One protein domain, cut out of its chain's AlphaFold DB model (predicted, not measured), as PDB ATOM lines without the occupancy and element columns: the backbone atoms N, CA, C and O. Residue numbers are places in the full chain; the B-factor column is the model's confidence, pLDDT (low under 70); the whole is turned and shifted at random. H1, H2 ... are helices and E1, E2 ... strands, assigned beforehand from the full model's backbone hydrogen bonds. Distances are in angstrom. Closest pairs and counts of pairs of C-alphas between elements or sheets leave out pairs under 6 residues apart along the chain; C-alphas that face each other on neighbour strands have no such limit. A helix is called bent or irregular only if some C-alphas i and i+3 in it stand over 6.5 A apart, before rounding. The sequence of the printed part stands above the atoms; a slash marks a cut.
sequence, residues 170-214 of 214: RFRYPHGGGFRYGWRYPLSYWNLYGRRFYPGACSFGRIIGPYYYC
ATOM      1  N   ARG A 170      98.171 -10.179 300.464       80.44
ATOM      2  CA  ARG A 170      98.423 -10.239 301.914       80.44
ATOM      3  C   ARG A 170      98.545  -8.819 302.474       80.44
ATOM      4  O   ARG A 170      99.231  -7.986 301.891       80.44
ATOM      5  N   PHE A 171      97.908  -8.544 303.608       85.31
ATOM      6  CA  PHE A 171      98.016  -7.264 304.311       85.31
ATOM      7  C   PHE A 171      98.363  -7.479 305.783       85.31
ATOM      8  O   PHE A 171      98.173  -8.563 306.332       85.31
ATOM      9  N   ARG A 172      98.900  -6.439 306.419       88.00
ATOM     10  CA  ARG A 172      99.266  -6.426 307.838       88.00
ATOM     11  C   ARG A 172      98.327  -5.482 308.580       88.00
ATOM     12  O   ARG A 172      98.096  -4.374 308.106       88.00
ATOM     13  N   TYR A 173      97.818  -5.897 309.736       86.25
ATOM     14  CA  TYR A 173      96.949  -5.073 310.580       86.25
ATOM     15  C   TYR A 173      97.311  -5.195 312.065       86.25
ATOM     16  O   TYR A 173      97.823  -6.234 312.493       86.25
ATOM     17  N   PRO A 174      97.088  -4.136 312.861       86.12
ATOM     18  CA  PRO A 174      97.329  -4.173 314.298       86.12
ATOM     19  C   PRO A 174      96.280  -5.043 315.004       86.12
ATOM     20  O   PRO A 174      95.088  -4.954 314.711       86.12
ATOM     21  N   HIS A 175      96.714  -5.883 315.943       85.81
ATOM     22  CA  HIS A 175      95.821  -6.708 316.759       85.81
ATOM     23  C   HIS A 175      96.477  -7.059 318.102       85.81
ATOM     24  O   HIS A 175      97.567  -7.627 318.119       85.81
ATOM     25  N   GLY A 176      95.815  -6.734 319.220       82.12
ATOM     26  CA  GLY A 176      96.214  -7.163 320.570       82.12
ATOM     27  C   GLY A 176      97.649  -6.804 320.982       82.12
ATOM     28  O   GLY A 176      98.350  -7.658 321.510       82.12
ATOM     29  N   GLY A 177      98.118  -5.584 320.696       88.00
ATOM     30  CA  GLY A 177      99.479  -5.141 321.047       88.00
ATOM     31  C   GLY A 177     100.586  -5.601 320.087       88.00
ATOM     32  O   GLY A 177     101.754  -5.300 320.311       88.00
ATOM     33  N   GLY A 178     100.233  -6.288 318.998       88.56
ATOM     34  CA  GLY A 178     101.154  -6.685 317.937       88.56
ATOM     35  C   GLY A 178     100.552  -6.500 316.548       88.56
ATOM     36  O   GLY A 178      99.617  -5.723 316.342       88.56
ATOM     37  N   PHE A 179     101.086  -7.239 315.577       88.25
ATOM     38  CA  PHE A 179     100.589  -7.239 314.206       88.25
ATOM     39  C   PHE A 179     100.204  -8.644 313.778       88.25
ATOM     40  O   PHE A 179     100.900  -9.612 314.080       88.25
ATOM     41  N   ARG A 180      99.111  -8.735 313.030       85.88
ATOM     42  CA  ARG A 180      98.694  -9.950 312.340       85.88
ATOM     43  C   ARG A 180      98.699  -9.720 310.844       85.88
ATOM     44  O   ARG A 180      98.710  -8.585 310.362       85.88
ATOM     45  N   TYR A 181      98.701 -10.830 310.126       86.50
ATOM     46  CA  TYR A 181      98.544 -10.840 308.688       86.50
ATOM     47  C   TYR A 181      97.153 -11.335 308.341       86.50
ATOM     48  O   TYR A 181      96.609 -12.221 308.998       86.50
ATOM     49  N   GLY A 182      96.602 -10.733 307.304       88.56
ATOM     50  CA  GLY A 182      95.349 -11.118 306.696       88.56
ATOM     51  C   GLY A 182      95.482 -11.112 305.187       88.56
ATOM     52  O   GLY A 182      96.546 -10.842 304.621       88.56
ATOM     53  N   TRP A 183      94.379 -11.389 304.528       85.12
ATOM     54  CA  TRP A 183      94.239 -11.419 303.091       85.12
ATOM     55  C   TRP A 183      93.135 -10.486 302.626       85.12
ATOM     56  O   TRP A 183      92.079 -10.333 303.227       85.12
ATOM     57  N   ARG A 184      93.400  -9.835 301.510       86.31
ATOM     58  CA  ARG A 184      92.476  -8.955 300.827       86.31
ATOM     59  C   ARG A 184      91.970  -9.674 299.595       86.31
ATOM     60  O   ARG A 184      92.781 -10.101 298.777       86.31
ATOM     61  N   TYR A 185      90.659  -9.733 299.447       82.19
ATOM     62  CA  TYR A 185      89.970 -10.333 298.312       82.19
ATOM     63  C   TYR A 185      89.125  -9.274 297.612       82.19
ATOM     64  O   TYR A 185      88.531  -8.444 298.301       82.19
ATOM     65  N   PRO A 186      89.015  -9.278 296.276       83.56
ATOM     66  CA  PRO A 186      87.972  -8.531 295.586       83.56
ATOM     67  C   PRO A 186      86.600  -8.901 296.151       83.56
ATOM     68  O   PRO A 186      86.321 -10.073 296.414       83.56
ATOM     69  N   LEU A 187      85.735  -7.910 296.349       80.12
ATOM     70  CA  LEU A 187      84.428  -8.126 296.966       80.12
ATOM     71  C   LEU A 187      83.545  -9.064 296.125       80.12
ATOM     72  O   LEU A 187      82.821  -9.886 296.679       80.12
ATOM     73  N   SER A 188      83.673  -9.003 294.796       74.25
ATOM     74  CA  SER A 188      83.040  -9.936 293.855       74.25
ATOM     75  C   SER A 188      83.437 -11.390 294.133       74.25
ATOM     76  O   SER A 188      82.573 -12.256 294.250       74.25
ATOM     77  N   TYR A 189      84.732 -11.648 294.327       77.56
ATOM     78  CA  TYR A 189      85.248 -12.967 294.684       77.56
ATOM     79  C   TYR A 189      84.768 -13.404 296.073       77.56
ATOM     80  O   TYR A 189      84.316 -14.534 296.253       77.56
ATOM     81  N   TRP A 190      84.826 -12.514 297.068       80.19
ATOM     82  CA  TRP A 190      84.428 -12.851 298.435       80.19
ATOM     83  C   TRP A 190      82.935 -13.195 298.552       80.19
ATOM     84  O   TRP A 190      82.577 -14.140 299.255       80.19
ATOM     85  N   ASN A 191      82.071 -12.480 297.830       78.12
ATOM     86  CA  ASN A 191      80.633 -12.750 297.816       78.12
ATOM     87  C   ASN A 191      80.295 -14.090 297.152       78.12
ATOM     88  O   ASN A 191      79.382 -14.775 297.606       78.12
ATOM     89  N   LEU A 192      81.037 -14.468 296.109       74.38
ATOM     90  CA  LEU A 192      80.776 -15.686 295.344       74.38
ATOM     91  C   LEU A 192      81.390 -16.935 296.001       74.38
ATOM     92  O   LEU A 192      80.776 -17.997 296.037       74.38
ATOM     93  N   TYR A 193      82.595 -16.797 296.558       78.44
ATOM     94  CA  TYR A 193      83.428 -17.922 296.993       78.44
ATOM     95  C   TYR A 193      83.851 -17.835 298.460       78.44
ATOM     96  O   TYR A 193      84.019 -18.861 299.121       78.44
ATOM     97  N   GLY A 194      83.995 -16.623 298.997       72.44
ATOM     98  CA  GLY A 194      84.602 -16.366 300.305       72.44
ATOM     99  C   GLY A 194      83.984 -17.184 301.438       72.44
ATOM    100  O   GLY A 194      84.688 -17.900 302.144       72.44
ATOM    101  N   ARG A 195      82.650 -17.168 301.550       66.50
ATOM    102  CA  ARG A 195      81.924 -17.919 302.595       66.50
ATOM    103  C   ARG A 195      82.022 -19.438 302.454       66.50
ATOM    104  O   ARG A 195      81.888 -20.139 303.451       66.50
ATOM    105  N   ARG A 196      82.217 -19.946 301.235       71.44
ATOM    106  CA  ARG A 196      82.246 -21.386 300.950       71.44
ATOM    107  C   ARG A 196      83.630 -21.985 301.178       71.44
ATOM    108  O   ARG A 196      83.729 -23.080 301.718       71.44
ATOM    109  N   PHE A 197      84.683 -21.273 300.783       73.00
ATOM    110  CA  PHE A 197      86.060 -21.765 300.887       73.00
ATOM    111  C   PHE A 197      86.754 -21.375 302.192       73.00
ATOM    112  O   PHE A 197      87.693 -22.051 302.606       73.00
ATOM    113  N   TYR A 198      86.289 -20.321 302.865       75.19
ATOM    114  CA  TYR A 198      86.866 -19.849 304.123       75.19
ATOM    115  C   TYR A 198      85.792 -19.828 305.220       75.19
ATOM    116  O   TYR A 198      85.342 -18.757 305.623       75.19
ATOM    117  N   PRO A 199      85.373 -21.004 305.733       59.69
ATOM    118  CA  PRO A 199      84.325 -21.110 306.755       59.69
ATOM    119  C   PRO A 199      84.746 -20.589 308.146       59.69
ATOM    120  O   PRO A 199      83.960 -20.640 309.088       59.69
ATOM    121  N   GLY A 200      85.983 -20.105 308.303       68.75
ATOM    122  CA  GLY A 200      86.504 -19.571 309.562       68.75
ATOM    123  C   GLY A 200      86.149 -18.100 309.800       68.75
ATOM    124  O   GLY A 200      85.964 -17.321 308.866       68.75
ATOM    125  N   ALA A 201      86.112 -17.696 311.073       66.81
ATOM    126  CA  ALA A 201      85.936 -16.300 311.452       66.81
ATOM    127  C   ALA A 201      87.136 -15.457 310.984       66.81
ATOM    128  O   ALA A 201      88.255 -15.585 311.490       66.81
ATOM    129  N   CYS A 202      86.895 -14.572 310.019       77.31
ATOM    130  CA  CYS A 202      87.865 -13.575 309.593       77.31
ATOM    131  C   CYS A 202      88.198 -12.646 310.756       77.31
ATOM    132  O   CYS A 202      87.361 -11.863 311.194       77.31
ATOM    133  N   SER A 203      89.439 -12.721 311.241       77.00
ATOM    134  CA  SER A 203      89.883 -11.935 312.397       77.00
ATOM    135  C   SER A 203      89.828 -10.421 312.150       77.00
ATOM    136  O   SER A 203      89.644  -9.665 313.099       77.00
ATOM    137  N   PHE A 204      89.981  -9.972 310.896       84.44
ATOM    138  CA  PHE A 204      89.825  -8.561 310.528       84.44
ATOM    139  C   PHE A 204      88.399  -8.237 310.056       84.44
ATOM    140  O   PHE A 204      87.788  -7.304 310.569       84.44
ATOM    141  N   GLY A 205      87.863  -9.019 309.114       86.75
ATOM    142  CA  GLY A 205      86.438  -9.081 308.778       86.75
ATOM    143  C   GLY A 205      85.801  -7.771 308.304       86.75
ATOM    144  O   GLY A 205      84.671  -7.478 308.692       86.75
ATOM    145  N   ARG A 206      86.495  -6.961 307.494       87.00
ATOM    146  CA  ARG A 206      86.002  -5.636 307.062       87.00
ATOM    147  C   ARG A 206      85.988  -5.472 305.551       87.00
ATOM    148  O   ARG A 206      86.893  -5.929 304.861       87.00
ATOM    149  N   ILE A 207      84.989  -4.753 305.054       88.12
ATOM    150  CA  ILE A 207      84.937  -4.284 303.668       88.12
ATOM    151  C   ILE A 207      85.557  -2.889 303.630       88.12
ATOM    152  O   ILE A 207      85.140  -2.014 304.387       88.12
ATOM    153  N   ILE A 208      86.555  -2.686 302.771       85.25
ATOM    154  CA  ILE A 208      87.150  -1.368 302.525       85.25
ATOM    155  C   ILE A 208      87.234  -1.181 301.011       85.25
ATOM    156  O   ILE A 208      88.006  -1.855 300.325       85.25
ATOM    157  N   GLY A 209      86.403  -0.277 300.489       88.62
ATOM    158  CA  GLY A 209      86.259  -0.066 299.050       88.62
ATOM    159  C   GLY A 209      85.799  -1.345 298.331       88.62
ATOM    160  O   GLY A 209      84.912  -2.038 298.833       88.62
ATOM    161  N   PRO A 210      86.395  -1.700 297.180       82.94
ATOM    162  CA  PRO A 210      85.992  -2.871 296.402       82.94
ATOM    163  C   PRO A 210      86.579  -4.193 296.929       82.94
ATOM    164  O   PRO A 210      86.595  -5.190 296.206       82.94
ATOM    165  N   TYR A 211      87.074  -4.227 298.170       84.94
ATOM    166  CA  TYR A 211      87.765  -5.385 298.729       84.94
ATOM    167  C   TYR A 211      87.226  -5.800 300.103       84.94
ATOM    168  O   TYR A 211      86.872  -4.967 300.939       84.94
ATOM    169  N   TYR A 212      87.233  -7.109 300.351       85.81
ATOM    170  CA  TYR A 212      87.019  -7.723 301.655       85.81
ATOM    171  C   TYR A 212      88.354  -8.110 302.290       85.81
ATOM    172  O   TYR A 212      89.205  -8.722 301.644       85.81
ATOM    173  N   TYR A 213      88.529  -7.773 303.560       87.75
ATOM    174  CA  TYR A 213      89.749  -7.991 304.321       87.75
ATOM    175  C   TYR A 213      89.500  -9.044 305.401       87.75
ATOM    176  O   TYR A 213      88.779  -8.812 306.376       87.75
ATOM    177  N   CYS A 214      90.127 -10.195 305.193       84.38
ATOM    178  CA  CYS A 214      90.175 -11.380 306.034       84.38
ATOM    179  C   CYS A 214      91.627 -11.860 306.083       84.38
ATOM    180  O   CYS A 214      92.361 -11.417 306.981       84.38
TER     181      CYS A 214
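Overview. This is residues 170 to 214 of the 214 residues of an uncharacterized protein of Globisporangium ultimum (strain ATCC 200006 / CBS 805.95 / DAOM BR144) (UniProt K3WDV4). A curled ribbon of four strands is built from two hairpins joined along the long strand E2: the long hairpin E1 and E2 reaches to one end of the domain, E1 pairing with residues 178 to 183 of E2, and the small hairpin E3 and E4 lies beside the last residues of E2, with E4 pairing with residues 184 to 186. One helix, H1, follows E2 at the other end, on one face of the sheet, and residues 198 to 205 loop back from it to E3. The printed part has 45 residues, with four named strands and one named helix in the order E1, E2, H1, E3, E4; the sheet runs E1, E2, E4, E3, all antiparallel, and the class is mixed, helices and strands. The whole is compact, with a radius of gyration of the C-alphas of 10.7 A, and only just elongated, spanning 33 by 22 by 14 A.

Along the chain. The longest strand, E2, covers residues 178 to 186 and measures 26.0 A from C-alpha 178 to C-alpha 186 at (87.972, -8.531, 295.586). E1, residues 170 to 175, begins at C-alpha 170 at (98.423, -10.239, 301.914) and is 15.5 A long. E4 is residues 211 to 213, 6.5 A, and E3 is residues 206 to 208, 6.3 A. H1, residues 187 to 197, is 14.3 A long and ends at C-alpha 197 at (86.060, -21.765, 300.887); it is irregular, with C-alphas 192 and 195 being 7.7 A apart.

Arrangement. The sheet is curled like part of a barrel: the way across it turns by 134 degrees. Pairing is staggered, E2 pairing with E1 over residues 178 to 183 and with E4 over residues 184 to 186. In the hairpin E1 and E2, N 173 and O 180 are within hydrogen-bond range at 2.9 A. Between E2 and E4, N 185 and O 212 are 2.8 A apart. In the hairpin E3 and E4, N 213 and O 206 are 2.8 A apart. The edge strands E1 and E3 are apart. H1 is on the sheet at a height of 8.5 A, over E2 and slantwise to the strands, at 47 degrees to E2 on the local plane. Its line rises 39 degrees out of that plane, only just short of standing up from the sheet. The closest C-alphas of H1 and E4 are those of Leu 187 and Tyr 211, 4.7 A apart. E2, H1 and E3 form a split strand-helix-strand unit, two strands running the same way with E4 between them in the sheet; its crossover is right-handed. In H1, 5 of 7 O i to N i+4 pairs are within hydrogen-bond range.

Size, cuts and confidence. The two C-alphas farthest apart are those of Gly 177 and Leu 192, 33.5 A. The printed part has no cut and ends at Cys 214, the chain's last residue. Its links are tight but for the short link from H1 to E3. The mean pLDDT of the printed part is 81.2; residue 195 and residues 199 to 201 are under 70.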